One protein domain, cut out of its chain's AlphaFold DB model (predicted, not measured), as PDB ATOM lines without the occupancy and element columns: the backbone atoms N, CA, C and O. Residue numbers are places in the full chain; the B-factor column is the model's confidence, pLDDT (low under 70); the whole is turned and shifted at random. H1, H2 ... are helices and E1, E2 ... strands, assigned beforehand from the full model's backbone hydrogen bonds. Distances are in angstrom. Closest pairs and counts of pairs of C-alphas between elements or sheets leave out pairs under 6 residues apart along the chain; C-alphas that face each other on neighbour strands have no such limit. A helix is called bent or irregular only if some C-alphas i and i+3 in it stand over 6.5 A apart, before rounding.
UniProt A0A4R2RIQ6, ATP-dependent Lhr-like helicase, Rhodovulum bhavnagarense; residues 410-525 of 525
ATOM      1  N   GLN A 410      24.503  28.527 144.374       78.88
ATOM      2  CA  GLN A 410      23.939  29.627 145.161       78.88
ATOM      3  C   GLN A 410      23.635  30.876 144.324       78.88
ATOM      4  O   GLN A 410      22.754  31.655 144.675       78.88
ATOM      5  N   ALA A 411      24.387  31.078 143.240       81.19
ATOM      6  CA  ALA A 411      24.331  32.285 142.414       81.19
ATOM      7  C   ALA A 411      23.898  32.026 140.966       81.19
ATOM      8  O   ALA A 411      23.887  32.968 140.177       81.19
ATOM      9  N   ASN A 412      23.696  30.756 140.595       88.19
ATOM     10  CA  ASN A 412      23.178  30.346 139.291       88.19
ATOM     11  C   ASN A 412      22.796  28.862 139.334       88.19
ATOM     12  O   ASN A 412      23.677  28.011 139.486       88.19
ATOM     13  N   ASN A 413      21.519  28.530 139.128       93.88
ATOM     14  CA  ASN A 413      21.060  27.132 139.124       93.88
ATOM     15  C   ASN A 413      21.529  26.322 137.895       93.88
ATOM     16  O   ASN A 413      21.284  25.118 137.843       93.88
ATOM     17  N   ILE A 414      22.173  26.940 136.896       94.88
ATOM     18  CA  ILE A 414      22.630  26.276 135.665       94.88
ATOM     19  C   ILE A 414      24.150  26.379 135.539       94.88
ATOM     20  O   ILE A 414      24.700  27.480 135.422       94.88
ATOM     21  N   ARG A 415      24.833  25.236 135.470       93.19
ATOM     22  CA  ARG A 415      26.296  25.163 135.344       93.19
ATOM     23  C   ARG A 415      26.708  24.327 134.145       93.19
ATOM     24  O   ARG A 415      26.141  23.271 133.915       93.19
ATOM     25  N   SER A 416      27.669  24.812 133.367       89.69
ATOM     26  CA  SER A 416      28.220  24.082 132.219       89.69
ATOM     27  C   SER A 416      29.326  23.133 132.697       89.69
ATOM     28  O   SER A 416      30.179  23.532 133.489       89.69
ATOM     29  N   LEU A 417      29.277  21.881 132.237       84.50
ATOM     30  CA  LEU A 417      30.334  20.872 132.396       84.50
ATOM     31  C   LEU A 417      31.229  20.758 131.149       84.50
ATOM     32  O   LEU A 417      32.306  20.175 131.214       84.50
ATOM     33  N   GLY A 418      30.779  21.310 130.023       83.50
ATOM     34  CA  GLY A 418      31.446  21.302 128.725       83.50
ATOM     35  C   GLY A 418      30.663  22.154 127.723       83.50
ATOM     36  O   GLY A 418      29.680  22.800 128.095       83.50
ATOM     37  N   GLU A 419      31.066  22.145 126.451       80.69
ATOM     38  CA  GLU A 419      30.438  22.979 125.408       80.69
ATOM     39  C   GLU A 419      28.946  22.669 125.206       80.69
ATOM     40  O   GLU A 419      28.160  23.578 124.947       80.69
ATOM     41  N   HIS A 420      28.549  21.408 125.408       88.44
ATOM     42  CA  HIS A 420      27.193  20.919 125.146       88.44
ATOM     43  C   HIS A 420      26.546  20.211 126.340       88.44
ATOM     44  O   HIS A 420      25.508  19.575 126.184       88.44
ATOM     45  N   THR A 421      27.127  20.312 127.538       92.25
ATOM     46  CA  THR A 421      26.614  19.629 128.734       92.25
ATOM     47  C   THR A 421      26.415  20.615 129.874       92.25
ATOM     48  O   THR A 421      27.333  21.356 130.237       92.25
ATOM     49  N   TRP A 422      25.234  20.588 130.492       94.50
ATOM     50  CA  TRP A 422      24.887  21.419 131.641       94.50
ATOM     51  C   TRP A 422      24.299  20.597 132.783       94.50
ATOM     52  O   TRP A 422      23.580  19.627 132.569       94.50
ATOM     53  N   ILE A 423      24.540  21.048 134.008       95.06
ATOM     54  CA  ILE A 423      23.810  20.636 135.200       95.06
ATOM     55  C   ILE A 423      22.785  21.718 135.530       95.06
ATOM     56  O   ILE A 423      23.120  22.903 135.601       95.06
ATOM     57  N   ILE A 424      21.551  21.300 135.794       96.38
ATOM     58  CA  ILE A 424      20.490  22.147 136.332       96.38
ATOM     59  C   ILE A 424      20.196  21.712 137.767       96.38
ATOM     60  O   ILE A 424      19.695  20.610 137.991       96.38
ATOM     61  N   ALA A 425      20.435  22.590 138.738       96.62
ATOM     62  CA  ALA A 425      19.921  22.462 140.097       96.62
ATOM     63  C   ALA A 425      18.424  22.800 140.103       96.62
ATOM     64  O   ALA A 425      18.016  23.950 140.243       96.62
ATOM     65  N   THR A 426      17.583  21.785 139.911       96.12
ATOM     66  CA  THR A 426      16.127  21.974 139.820       96.12
ATOM     67  C   THR A 426      15.505  22.399 141.145       96.12
ATOM     68  O   THR A 426      14.526  23.135 141.134       96.12
ATOM     69  N   ARG A 427      16.054  21.940 142.282       96.25
ATOM     70  CA  ARG A 427      15.487  22.149 143.629       96.25
ATOM     71  C   ARG A 427      14.042  21.631 143.774       96.25
ATOM     72  O   ARG A 427      13.306  22.079 144.653       96.25
ATOM     73  N   PHE A 428      13.627  20.689 142.923       96.62
ATOM     74  CA  PHE A 428      12.289  20.098 142.939       96.62
ATOM     75  C   PHE A 428      12.335  18.575 143.101       96.62
ATOM     76  O   PHE A 428      13.305  17.922 142.714       96.62
ATOM     77  N   GLY A 429      11.260  18.013 143.658       96.19
ATOM     78  CA  GLY A 429      11.031  16.578 143.790       96.19
ATOM     79  C   GLY A 429      10.804  15.877 142.452       96.19
ATOM     80  O   GLY A 429      10.636  16.515 141.408       96.19
ATOM     81  N   THR A 430      10.760  14.543 142.491       94.19
ATOM     82  CA  THR A 430      10.780  13.666 141.309       94.19
ATOM     83  C   THR A 430       9.737  14.056 140.268       94.19
ATOM     84  O   THR A 430      10.099  14.274 139.122       94.19
ATOM     85  N   VAL A 431       8.473  14.248 140.658       92.94
ATOM     86  CA  VAL A 431       7.363  14.576 139.739       92.94
ATOM     87  C   VAL A 431       7.646  15.832 138.902       92.94
ATOM     88  O   VAL A 431       7.478  15.839 137.681       92.94
ATOM     89  N   LYS A 432       8.104  16.909 139.545       95.31
ATOM     90  CA  LYS A 432       8.435  18.171 138.871       95.31
ATOM     91  C   LYS A 432       9.686  18.013 138.014       95.31
ATOM     92  O   LYS A 432       9.681  18.395 136.848       95.31
ATOM     93  N   THR A 433      10.727  17.396 138.555       95.12
ATOM     94  CA  THR A 433      11.990  17.174 137.845       95.12
ATOM     95  C   THR A 433      11.801  16.300 136.603       95.12
ATOM     96  O   THR A 433      12.282  16.664 135.533       95.12
ATOM     97  N   SER A 434      11.005  15.232 136.684       92.25
ATOM     98  CA  SER A 434      10.640  14.389 135.540       92.25
ATOM     99  C   SER A 434       9.785  15.142 134.518       92.25
ATOM    100  O   SER A 434       9.976  14.968 133.318       92.25
ATOM    101  N   THR A 435       8.892  16.034 134.963       93.25
ATOM    102  CA  THR A 435       8.125  16.906 134.053       93.25
ATOM    103  C   THR A 435       9.051  17.826 133.254       93.25
ATOM    104  O   THR A 435       8.896  17.947 132.039       93.25
ATOM    105  N   LEU A 436      10.036  18.451 133.909       94.50
ATOM    106  CA  LEU A 436      11.034  19.281 133.227       94.50
ATOM    107  C   LEU A 436      11.922  18.448 132.296       94.50
ATOM    108  O   LEU A 436      12.182  18.874 131.176       94.50
ATOM    109  N   ALA A 437      12.341  17.255 132.723       92.69
ATOM    110  CA  ALA A 437      13.135  16.353 131.896       92.69
ATOM    111  C   ALA A 437      12.397  15.953 130.610       92.69
ATOM    112  O   ALA A 437      12.988  15.999 129.536       92.69
ATOM    113  N   LEU A 438      11.103  15.622 130.692       90.81
ATOM    114  CA  LEU A 438      10.281  15.330 129.513       90.81
ATOM    115  C   LEU A 438      10.145  16.543 128.591       90.81
ATOM    116  O   LEU A 438      10.297  16.402 127.380       90.81
ATOM    117  N   ALA A 439       9.924  17.736 129.154       91.75
ATOM    118  CA  ALA A 439       9.851  18.962 128.364       91.75
ATOM    119  C   ALA A 439      11.167  19.222 127.615       91.75
ATOM    120  O   ALA A 439      11.141  19.507 126.425       91.75
ATOM    121  N   LEU A 440      12.320  19.055 128.266       91.81
ATOM    122  CA  LEU A 440      13.625  19.210 127.618       91.81
ATOM    123  C   LEU A 440      13.887  18.120 126.564       91.81
ATOM    124  O   LEU A 440      14.341  18.429 125.468       91.81
ATOM    125  N   ARG A 441      13.527  16.860 126.827       90.06
ATOM    126  CA  ARG A 441      13.631  15.781 125.826       90.06
ATOM    127  C   ARG A 441      12.776  16.050 124.588       90.06
ATOM    128  O   ARG A 441      13.219  15.771 123.479       90.06
ATOM    129  N   SER A 442      11.590  16.647 124.756       87.62
ATOM    130  CA  SER A 442      10.737  17.058 123.627       87.62
ATOM    131  C   SER A 442      11.382  18.126 122.730       87.62
ATOM    132  O   SER A 442      10.975  18.293 121.586       87.62
ATOM    133  N   GLU A 443      12.417  18.806 123.230       88.12
ATOM    134  CA  GLU A 443      13.192  19.838 122.532       88.12
ATOM    135  C   GLU A 443      14.533  19.307 121.992       88.12
ATOM    136  O   GLU A 443      15.361  20.081 121.516       88.12
ATOM    137  N   GLY A 444      14.750  17.988 122.064       88.44
ATOM    138  CA  GLY A 444      15.912  17.299 121.499       88.44
ATOM    139  C   GLY A 444      17.083  17.083 122.459       88.44
ATOM    140  O   GLY A 444      18.089  16.516 122.044       88.44
ATOM    141  N   PHE A 445      16.980  17.488 123.729       91.06
ATOM    142  CA  PHE A 445      18.047  17.245 124.704       91.06
ATOM    143  C   PHE A 445      18.071  15.792 125.193       91.06
ATOM    144  O   PHE A 445      17.026  15.193 125.471       91.06
ATOM    145  N   LEU A 446      19.271  15.263 125.424       91.38
ATOM    146  CA  LEU A 446      19.459  14.094 126.279       91.38
ATOM    147  C   LEU A 446      19.438  14.560 127.736       91.38
ATOM    148  O   LEU A 446      20.057  15.564 128.084       91.38
ATOM    149  N   VAL A 447      18.673  13.874 128.588       91.81
ATOM    150  CA  VAL A 447      18.473  14.304 129.979       91.81
ATOM    151  C   VAL A 447      18.607  13.132 130.935       91.81
ATOM    152  O   VAL A 447      17.799  12.198 130.878       91.81
ATOM    153  N   GLU A 448      19.553  13.231 131.863       92.75
ATOM    154  CA  GLU A 448      19.696  12.334 133.009       92.75
ATOM    155  C   GLU A 448      19.131  12.994 134.269       92.75
ATOM    156  O   GLU A 448      19.297  14.195 134.498       92.75
ATOM    157  N   GLN A 449      18.423  12.212 135.085       91.69
ATOM    158  CA  GLN A 449      17.729  12.700 136.274       91.69
ATOM    159  C   GLN A 449      18.404  12.198 137.549       91.69
ATOM    160  O   GLN A 449      18.634  11.001 137.713       91.69
ATOM    161  N   HIS A 450      18.620  13.117 138.488       93.75
ATOM    162  CA  HIS A 450      19.118  12.834 139.832       93.75
ATOM    163  C   HIS A 450      18.281  13.581 140.880       93.75
ATOM    164  O   HIS A 450      17.437  14.417 140.545       93.75
ATOM    165  N   ASP A 451      18.494  13.284 142.164       93.62
ATOM    166  CA  ASP A 451      17.740  13.899 143.261       93.62
ATOM    167  C   ASP A 451      17.947  15.422 143.291       93.62
ATOM    168  O   ASP A 451      18.960  15.916 143.777       93.62
ATOM    169  N   GLY A 452      16.981  16.174 142.761       94.88
ATOM    170  CA  GLY A 452      17.039  17.633 142.699       94.88
ATOM    171  C   GLY A 452      17.927  18.206 141.587       94.88
ATOM    172  O   GLY A 452      18.034  19.432 141.497       94.88
ATOM    173  N   PHE A 453      18.482  17.377 140.696       96.31
ATOM    174  CA  PHE A 453      19.344  17.812 139.589       96.31
ATOM    175  C   PHE A 453      18.964  17.157 138.254       96.31
ATOM    176  O   PHE A 453      18.444  16.042 138.221       96.31
ATOM    177  N   LEU A 454      19.277  17.837 137.150       96.12
ATOM    178  CA  LEU A 454      19.298  17.264 135.802       96.12
ATOM    179  C   LEU A 454      20.686  17.442 135.189       96.12
ATOM    180  O   LEU A 454      21.252  18.528 135.311       96.12
ATOM    181  N   VAL A 455      21.186  16.424 134.491       94.75
ATOM    182  CA  VAL A 455      22.247  16.594 133.487       94.75
ATOM    183  C   VAL A 455      21.573  16.691 132.139       94.75
ATOM    184  O   VAL A 455      20.736  15.856 131.806       94.75
ATOM    185  N   VAL A 456      21.904  17.728 131.387       95.00
ATOM    186  CA  VAL A 456      21.311  18.023 130.091       95.00
ATOM    187  C   VAL A 456      22.428  18.094 129.069       95.00
ATOM    188  O   VAL A 456      23.361  18.878 129.237       95.00
ATOM    189  N   GLU A 457      22.320  17.295 128.017       93.50
ATOM    190  CA  GLU A 457      23.265  17.261 126.911       93.50
ATOM    191  C   GLU A 457      22.572  17.645 125.599       93.50
ATOM    192  O   GLU A 457      21.473  17.183 125.277       93.50
ATOM    193  N   ALA A 458      23.224  18.550 124.876       92.00
ATOM    194  CA  ALA A 458      22.841  19.065 123.573       92.00
ATOM    195  C   ALA A 458      23.512  18.257 122.453       92.00
ATOM    196  O   ALA A 458      24.713  18.015 122.498       92.00
ATOM    197  N   GLY A 459      22.751  17.904 121.417       83.81
ATOM    198  CA  GLY A 459      23.306  17.496 120.122       83.81
ATOM    199  C   GLY A 459      23.562  18.699 119.202       83.81
ATOM    200  O   GLY A 459      23.102  19.806 119.486       83.81
ATOM    201  N   ASP A 460      24.216  18.478 118.061       77.25
ATOM    202  CA  ASP A 460      24.611  19.541 117.114       77.25
ATOM    203  C   ASP A 460      23.444  20.425 116.626       77.25
ATOM    204  O   ASP A 460      23.622  21.611 116.355       77.25
ATOM    205  N   GLU A 461      22.237  19.860 116.525       79.44
ATOM    206  CA  GLU A 461      21.028  20.560 116.065       79.44
ATOM    207  C   GLU A 461      20.143  21.077 117.215       79.44
ATOM    208  O   GLU A 461      19.070  21.636 116.975       79.44
ATOM    209  N   THR A 462      20.558  20.888 118.472       80.75
ATOM    210  CA  THR A 462      19.732  21.273 119.623       80.75
ATOM    211  C   THR A 462      19.801  22.781 119.905       80.75
ATOM    212  O   THR A 462      20.861  23.398 119.769       80.75
ATOM    213  N   PRO A 463      18.679  23.419 120.293       81.94
ATOM    214  CA  PRO A 463      18.677  24.845 120.603       81.94
ATOM    215  C   PRO A 463      19.447  25.169 121.893       81.94
ATOM    216  O   PRO A 463      19.662  24.307 122.739       81.94
ATOM    217  N   ASP A 464      19.792  26.444 122.103       89.44
ATOM    218  CA  ASP A 464      20.410  26.890 123.359       89.44
ATOM    219  C   ASP A 464      19.516  26.589 124.580       89.44
ATOM    220  O   ASP A 464      18.330  26.938 124.610       89.44
ATOM    221  N   LEU A 465      20.100  25.981 125.619       92.38
ATOM    222  CA  LEU A 465      19.377  25.560 126.819       92.38
ATOM    223  C   LEU A 465      18.670  26.727 127.520       92.38
ATOM    224  O   LEU A 465      17.512  26.597 127.924       92.38
ATOM    225  N   ARG A 466      19.337  27.879 127.672       91.75
ATOM    226  CA  ARG A 466      18.739  29.038 128.356       91.75
ATOM    227  C   ARG A 466      17.591  29.616 127.541       91.75
ATOM    228  O   ARG A 466      16.573  29.985 128.126       91.75
ATOM    229  N   MET A 467      17.714  29.649 126.216       90.94
ATOM    230  CA  MET A 467      16.634  30.047 125.317       90.94
ATOM    231  C   MET A 467      15.422  29.117 125.449       90.94
ATOM    232  O   MET A 467      14.292  29.600 125.557       90.94
ATOM    233  N   VAL A 468      15.638  27.797 125.495       91.81
ATOM    234  CA  VAL A 468      14.552  26.824 125.686       91.81
ATOM    235  C   VAL A 468      13.880  27.028 127.040       91.81
ATOM    236  O   VAL A 468      12.664  27.199 127.091       91.81
ATOM    237  N   LEU A 469      14.646  27.117 128.131       93.81
ATOM    238  CA  LEU A 469      14.103  27.378 129.469       93.81
ATOM    239  C   LEU A 469      13.326  28.705 129.537       93.81
ATOM    240  O   LEU A 469      12.272  28.763 130.174       93.81
ATOM    241  N   ALA A 470      13.801  29.755 128.859       92.50
ATOM    242  CA  ALA A 470      13.116  31.045 128.794       92.50
ATOM    243  C   ALA A 470      11.784  30.941 128.037       92.50
ATOM    244  O   ALA A 470      10.777  31.492 128.485       92.50
ATOM    245  N   ARG A 471      11.741  30.173 126.940       91.25
ATOM    246  CA  ARG A 471      10.493  29.881 126.222       91.25
ATOM    247  C   ARG A 471       9.520  29.094 127.099       91.25
ATOM    248  O   ARG A 471       8.366  29.492 127.207       91.25
ATOM    249  N   LEU A 472       9.991  28.050 127.789       90.62
ATOM    250  CA  LEU A 472       9.179  27.300 128.756       90.62
ATOM    251  C   LEU A 472       8.615  28.226 129.850       90.62
ATOM    252  O   LEU A 472       7.452  28.097 130.226       90.62
ATOM    253  N   SER A 473       9.415  29.191 130.324       90.62
ATOM    254  CA  SER A 473       9.009  30.187 131.329       90.62
ATOM    255  C   SER A 473       7.954  31.171 130.821       90.62
ATOM    256  O   SER A 473       7.124  31.615 131.613       90.62
ATOM    257  N   ALA A 474       7.985  31.533 129.537       87.81
ATOM    258  CA  ALA A 474       7.006  32.434 128.924       87.81
ATOM    259  C   ALA A 474       5.647  31.756 128.662       87.81
ATOM    260  O   ALA A 474       4.651  32.437 128.422       87.81
ATOM    261  N   GLY A 475       5.605  30.425 128.730       80.69
ATOM    262  CA  GLY A 475       4.423  29.604 128.503       80.69
ATOM    263  C   GLY A 475       4.783  28.381 127.670       80.69
ATOM    264  O   GLY A 475       5.371  28.500 126.597       80.69
ATOM    265  N   TYR A 476       4.423  27.195 128.156       68.44
ATOM    266  CA  TYR A 476       4.654  25.962 127.416       68.44
ATOM    267  C   TYR A 476       3.519  25.704 126.422       68.44
ATOM    268  O   TYR A 476       2.367  25.555 126.822       68.44
ATOM    269  N   THR A 477       3.852  25.644 125.134       63.03
ATOM    270  CA  THR A 477       2.924  25.270 124.052       63.03
ATOM    271  C   THR A 477       3.299  23.950 123.377       63.03
ATOM    272  O   THR A 477       2.649  23.566 122.407       63.03
ATOM    273  N   GLY A 478       4.362  23.287 123.842       67.31
ATOM    274  CA  GLY A 478       4.781  21.984 123.336       67.31
ATOM    275  C   GLY A 478       3.919  20.848 123.881       67.31
ATOM    276  O   GLY A 478       3.117  21.034 124.797       67.31
ATOM    277  N   ASP A 479       4.104  19.660 123.320       76.19
ATOM    278  CA  ASP A 479       3.553  18.430 123.875       76.19
ATOM    279  C   ASP A 479       4.639  17.714 124.694       76.19
ATOM    280  O   ASP A 479       5.570  17.129 124.138       76.19
ATOM    281  N   VAL A 480       4.511  17.742 126.027       79.81
ATOM    282  CA  VAL A 480       5.439  17.059 126.957       79.81
ATOM    283  C   VAL A 480       5.451  15.548 126.736       79.81
ATOM    284  O   VAL A 480       6.377  14.867 127.178       79.81
ATOM    285  N   PHE A 481       4.428  15.020 126.067       81.25
ATOM    286  CA  PHE A 481       4.294  13.613 125.745       81.25
ATOM    287  C   PHE A 481       4.848  13.255 124.367       81.25
ATOM    288  O   PHE A 481       4.937  12.063 124.072       81.25
ATOM    289  N   ALA A 482       5.284  14.222 123.550       73.75
ATOM    290  CA  ALA A 482       5.760  13.967 122.188       73.75
ATOM    291  C   ALA A 482       6.901  12.932 122.139       73.75
ATOM    292  O   ALA A 482       6.938  12.106 121.233       73.75
ATOM    293  N   GLY A 483       7.788  12.936 123.144       64.56
ATOM    294  CA  GLY A 483       8.867  11.950 123.314       64.56
ATOM    295  C   GLY A 483       8.588  10.850 124.350       64.56
ATOM    296  O   GLY A 483       9.458  10.024 124.618       64.56
ATOM    297  N   ALA A 484       7.407  10.834 124.978       67.62
ATOM    298  CA  ALA A 484       7.025   9.821 125.960       67.62
ATOM    299  C   ALA A 484       6.346   8.641 125.250       67.62
ATOM    300  O   ALA A 484       5.129   8.625 125.051       67.62
ATOM    301  N   GLU A 485       7.137   7.647 124.852       64.31
ATOM    302  CA  GLU A 485       6.613   6.471 124.144       64.31
ATOM    303  C   GLU A 485       5.838   5.514 125.063       64.31
ATOM    304  O   GLU A 485       4.928   4.826 124.602       64.31
ATOM    305  N   ASN A 486       6.136   5.501 126.369       81.25
ATOM    306  CA  ASN A 486       5.514   4.578 127.316       81.25
ATOM    307  C   ASN A 486       4.805   5.289 128.483       81.25
ATOM    308  O   ASN A 486       5.431   5.692 129.460       81.25
ATOM    309  N   LEU A 487       3.474   5.386 128.396       87.25
ATOM    310  CA  LEU A 487       2.588   5.834 129.485       87.25
ATOM    311  C   LEU A 487       1.881   4.664 130.202       87.25
ATOM    312  O   LEU A 487       1.089   4.863 131.129       87.25
ATOM    313  N   ILE A 488       2.160   3.423 129.792       89.44
ATOM    314  CA  ILE A 488       1.543   2.211 130.335       89.44
ATOM    315  C   ILE A 488       2.362   1.739 131.541       89.44
ATOM    316  O   ILE A 488       3.222   0.868 131.447       89.44
ATOM    317  N   THR A 489       2.085   2.338 132.698       86.25
ATOM    318  CA  THR A 489       2.748   2.016 133.972       86.25
ATOM    319  C   THR A 489       1.914   1.127 134.895       86.25
ATOM    320  O   THR A 489       2.458   0.473 135.778       86.25
ATOM    321  N   GLU A 490       0.590   1.093 134.722       90.88
ATOM    322  CA  GLU A 490      -0.323   0.293 135.542       90.88
ATOM    323  C   GLU A 490      -1.018  -0.787 134.703       90.88
ATOM    324  O   GLU A 490      -1.074  -0.726 133.475       90.88
ATOM    325  N   LYS A 491      -1.551  -1.818 135.366       92.62
ATOM    326  CA  LYS A 491      -2.013  -3.053 134.714       92.62
ATOM    327  C   LYS A 491      -3.065  -2.842 133.623       92.62
ATOM    328  O   LYS A 491      -2.984  -3.480 132.579       92.62
ATOM    329  N   PHE A 492      -4.038  -1.966 133.853       95.19
ATOM    330  CA  PHE A 492      -5.147  -1.740 132.925       95.19
ATOM    331  C   PHE A 492      -4.936  -0.514 132.028       95.19
ATOM    332  O   PHE A 492      -5.812  -0.198 131.226       95.19
ATOM    333  N   HIS A 493      -3.774   0.152 132.093       95.19
ATOM    334  CA  HIS A 493      -3.432   1.245 131.171       95.19
ATOM    335  C   HIS A 493      -3.414   0.801 129.708       95.19
ATOM    336  O   HIS A 493      -3.743   1.594 128.834       95.19
ATOM    337  N   VAL A 494      -3.101  -0.469 129.437       93.94
ATOM    338  CA  VAL A 494      -3.099  -1.034 128.077       93.94
ATOM    339  C   VAL A 494      -4.463  -0.937 127.371       93.94
ATOM    340  O   VAL A 494      -4.527  -1.010 126.151       93.94
ATOM    341  N   TYR A 495      -5.546  -0.737 128.128       96.06
ATOM    342  CA  TYR A 495      -6.916  -0.631 127.619       96.06
ATOM    343  C   TYR A 495      -7.441   0.810 127.558       96.06
ATOM    344  O   TYR A 495      -8.613   1.038 127.254       96.06
ATOM    345  N   LEU A 496      -6.608   1.791 127.902       96.81
ATOM    346  CA  LEU A 496      -6.963   3.203 127.868       96.81
ATOM    347  C   LEU A 496      -6.433   3.850 126.591       96.81
ATOM    348  O   LEU A 496      -5.367   3.508 126.084       96.81
ATOM    349  N   SER A 497      -7.172   4.835 126.084       95.44
ATOM    350  CA  SER A 497      -6.697   5.658 124.975       95.44
ATOM    351  C   SER A 497      -5.553   6.569 125.425       95.44
ATOM    352  O   SER A 497      -5.461   6.949 126.595       95.44
ATOM    353  N   ARG A 498      -4.701   6.984 124.482       93.25
ATOM    354  CA  ARG A 498      -3.577   7.881 124.778       93.25
ATOM    355  C   ARG A 498      -3.980   9.171 125.522       93.25
ATOM    356  O   ARG A 498      -3.356   9.444 126.541       93.25
ATOM    357  N   PRO A 499      -5.066   9.885 125.158       94.88
ATOM    358  CA  PRO A 499      -5.511  11.047 125.933       94.88
ATOM    359  C   PRO A 499      -5.875  10.733 127.394       94.88
ATOM    360  O   PRO A 499      -5.664  11.562 128.275       94.88
ATOM    361  N   LEU A 500      -6.414   9.540 127.681       96.62
ATOM    362  CA  LEU A 500      -6.705   9.116 129.057       96.62
ATOM    363  C   LEU A 500      -5.424   8.795 129.832       96.62
ATOM    364  O   LEU A 500      -5.338   9.113 131.015       96.62
ATOM    365  N   LEU A 501      -4.429   8.197 129.171       95.12
ATOM    366  CA  LEU A 501      -3.117   7.921 129.762       95.12
ATOM    367  C   LEU A 501      -2.364   9.206 130.112       95.12
ATOM    368  O   LEU A 501      -1.809   9.316 131.204       95.12
ATOM    369  N   GLU A 502      -2.382  10.187 129.213       93.81
ATOM    370  CA  GLU A 502      -1.803  11.513 129.440       93.81
ATOM    371  C   GLU A 502      -2.508  12.214 130.607       93.81
ATOM    372  O   GLU A 502      -1.852  12.696 131.531       93.81
ATOM    373  N   LEU A 503      -3.844  12.185 130.630       94.12
ATOM    374  CA  LEU A 503      -4.637  12.752 131.717       94.12
ATOM    375  C   LEU A 503      -4.326  12.096 133.077       94.12
ATOM    376  O   LEU A 503      -4.131  12.799 134.071       94.12
ATOM    377  N   ASP A 504      -4.248  10.764 133.134       94.38
ATOM    378  CA  ASP A 504      -3.898  10.037 134.360       94.38
ATOM    379  C   ASP A 504      -2.463  10.352 134.815       94.38
ATOM    380  O   ASP A 504      -2.228  10.598 136.004       94.38
ATOM    381  N   ALA A 505      -1.515  10.452 133.875       92.06
ATOM    382  CA  ALA A 505      -0.142  10.851 134.163       92.06
ATOM    383  C   ALA A 505      -0.063  12.272 134.747       92.06
ATOM    384  O   ALA A 505       0.590  12.459 135.776       92.06
ATOM    385  N   VAL A 506      -0.772  13.255 134.177       92.25
ATOM    386  CA  VAL A 506      -0.837  14.634 134.713       92.25
ATOM    387  C   VAL A 506      -1.513  14.696 136.088       92.25
ATOM    388  O   VAL A 506      -1.230  15.587 136.886       92.25
ATOM    389  N   SER A 507      -2.391  13.748 136.413       90.62
ATOM    390  CA  SER A 507      -3.074  13.751 137.713       90.62
ATOM    391  C   SER A 507      -2.178  13.355 138.896       90.62
ATOM    392  O   SER A 507      -2.512  13.650 140.045       90.62
ATOM    393  N   SER A 508      -1.058  12.657 138.652       86.25
ATOM    394  CA  SER A 508      -0.319  11.976 139.731       86.25
ATOM    395  C   SER A 508       1.202  11.863 139.561       86.25
ATOM    396  O   SER A 508       1.916  11.780 140.570       86.25
ATOM    397  N   ARG A 509       1.696  11.851 138.316       87.44
ATOM    398  CA  ARG A 509       3.100  11.580 137.957       87.44
ATOM    399  C   ARG A 509       3.797  12.767 137.295       87.44
ATOM    400  O   ARG A 509       5.015  12.865 137.381       87.44
ATOM    401  N   LEU A 510       3.047  13.672 136.665       90.44
ATOM    402  CA  LEU A 510       3.564  14.828 135.928       90.44
ATOM    403  C   LEU A 510       2.767  16.090 136.252       90.44
ATOM    404  O   LEU A 510       1.592  16.015 136.579       90.44
ATOM    405  N   VAL A 511       3.388  17.262 136.117       91.75
ATOM    406  CA  VAL A 511       2.752  18.562 136.400       91.75
ATOM    407  C   VAL A 511       3.082  19.625 135.338       91.75
ATOM    408  O   VAL A 511       3.657  20.665 135.667       91.75
ATOM    409  N   PRO A 512       2.717  19.428 134.053       90.25
ATOM    410  CA  PRO A 512       3.125  20.326 132.964       90.25
ATOM    411  C   PRO A 512       2.693  21.782 133.172       90.25
ATOM    412  O   PRO A 512       3.428  22.705 132.832       90.25
ATOM    413  N   GLY A 513       1.542  22.003 133.819       89.94
ATOM    414  CA  GLY A 513       1.049  23.342 134.155       89.94
ATOM    415  C   GLY A 513       1.950  24.138 135.110       89.94
ATOM    416  O   GLY A 513       1.800  25.353 135.207       89.94
ATOM    417  N   LEU A 514       2.899  23.489 135.798       92.31
ATOM    418  CA  LEU A 514       3.871  24.150 136.675       92.31
ATOM    419  C   LEU A 514       5.192  24.495 135.974       92.31
ATOM    420  O   LEU A 514       5.993  25.226 136.562       92.31
ATOM    421  N   LEU A 515       5.415  24.032 134.735       93.19
ATOM    422  CA  LEU A 515       6.655  24.277 133.989       93.19
ATOM    423  C   LEU A 515       7.040  25.763 133.931       93.19
ATOM    424  O   LEU A 515       8.187  26.050 134.273       93.19
ATOM    425  N   PRO A 516       6.133  26.716 133.614       93.44
ATOM    426  CA  PRO A 516       6.520  28.122 133.519       93.44
ATOM    427  C   PRO A 516       7.068  28.687 134.833       93.44
ATOM    428  O   PRO A 516       8.079  29.387 134.852       93.44
ATOM    429  N   GLY A 517       6.431  28.347 135.958       93.06
ATOM    430  CA  GLY A 517       6.890  28.766 137.284       93.06
ATOM    431  C   GLY A 517       8.197  28.088 137.692       93.06
ATOM    432  O   GLY A 517       9.050  28.715 138.317       93.06
ATOM    433  N   MET A 518       8.380  26.820 137.324       94.56
ATOM    434  CA  MET A 518       9.601  26.068 137.611       94.56
ATOM    435  C   MET A 518      10.806  26.629 136.856       94.56
ATOM    436  O   MET A 518      11.825  26.925 137.476       94.56
ATOM    437  N   THR A 519      10.692  26.817 135.541       94.44
ATOM    438  CA  THR A 519      11.794  27.327 134.714       94.44
ATOM    439  C   THR A 519      12.114  28.783 135.020       94.44
ATOM    440  O   THR A 519      13.287  29.146 135.038       94.44
ATOM    441  N   SER A 520      11.112  29.594 135.375       93.00
ATOM    442  CA  SER A 520      11.338  30.952 135.875       93.00
ATOM    443  C   SER A 520      12.220  30.960 137.128       93.00
ATOM    444  O   SER A 520      13.204  31.692 137.177       93.00
ATOM    445  N   ARG A 521      11.937  30.092 138.113       92.56
ATOM    446  CA  ARG A 521      12.759  29.976 139.336       92.56
ATOM    447  C   ARG A 521      14.168  29.460 139.052       92.56
ATOM    448  O   ARG A 521      15.105  29.895 139.710       92.56
ATOM    449  N   ILE A 522      14.322  28.564 138.078       94.06
ATOM    450  CA  ILE A 522      15.637  28.072 137.651       94.06
ATOM    451  C   ILE A 522      16.460  29.198 137.008       94.06
ATOM    452  O   ILE A 522      17.652  29.277 137.257       94.06
ATOM    453  N   LEU A 523      15.841  30.082 136.219       91.69
ATOM    454  CA  LEU A 523      16.533  31.185 135.538       91.69
ATOM    455  C   LEU A 523      16.812  32.409 136.430       91.69
ATOM    456  O   LEU A 523      17.657  33.225 136.067       91.69
ATOM    457  N   GLN A 524      16.066  32.580 137.526       80.56
ATOM    458  CA  GLN A 524      16.150  33.747 138.419       80.56
ATOM    459  C   GLN A 524      17.223  33.644 139.510       80.56
ATOM    460  O   GLN A 524      17.550  34.675 140.098       80.56
ATOM    461  N   ALA A 525      17.721  32.439 139.802       60.44
ATOM    462  CA  ALA A 525      18.853  32.239 140.704       60.44
ATOM    463  C   ALA A 525      20.115  32.067 139.884       60.44
ATOM    464  O   ALA A 525      21.123  32.647 140.317       60.44
TER     465      ALA A 525
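What this domain is: This is residues 410 to 525 of the 525 residues of the protein "ATP-dependent Lhr-like helicase" of Rhodovulum bhavnagarense (UniProt A0A4R2RIQ6). A four-stranded antiparallel sheet has H1 over one face near its E3 edge, while H2 and H4 pack on each other and the first residues of H4 meet H1. Beyond them, at the far end from E1, lies H3 with the loop before it. The printed 116 residues hold four named helices and four named strands, E1 E2 H1 E3 E4 H2 H3 H4 along the chain, mixed in class, with sheet order E1 E2 E4 E3. The whole is compact, with a radius of gyration of the C-alphas of 14.4 A, and spans 46 by 28 by 26 A.

How they stand to each other: Start at E1, residues 414 to 418, and E2, residues 421 to 425: in this hairpin N 415 and O 423 are 2.9 A apart. Between E2 and E4, residues 453 to 457, find N 422 and O 456 at 2.8 A; in the hairpin of E4 with E3, residues 446 to 450, find N 448 and O 455 at 2.9 A. H1, residues 430 to 441, is on the sheet at a height of 8.9 A: two layers, helix on sheet. E2, H1 and E3 form a split strand-helix-strand unit, E4 between its strands, with a right-handed crossover. H4, residues 512 to 524, touches H1 about perpendicular at 85 degrees, Thr 435 and Pro 512 having the closest C-alphas, 6.2 A. H2, residues 465 to 474, touches H4 at a steep tilt of 57 degrees, opposite ways; the C-alphas of Ser 473 and Pro 516 come closest, 3.9 A. H3, residues 498 to 508, is close to but not clearly touching H4. Every O i to N i+4 pair is within hydrogen-bond range in H1 and H2, 6 of 7 in H3 and 7 of 9 in H4.

Where its parts are: Find C-alpha 414 at (22.630, 26.276, 135.665), where E1 begins; the strands measure 12.3 A for E1, 13.5 A for E2, 13.6 A for E3 and 13.3 A for E4. H1 runs 15.9 A, H2 14.3 A, H3 15.8 A and H4 19.5 A, ending at C-alpha 524 at (16.150, 33.747, 138.419). H4 is irregular: C-alphas 513 and 516 are 7.3 A apart.

The domain as a whole: The farthest C-alphas, Ala 411 and Tyr 495, are 47.7 A apart. The printed part has no cut; the link from H2 to H3 is long, with 23 residues. Look for pLDDT under 70 at residues 476 to 478, 483 to 485 and 525.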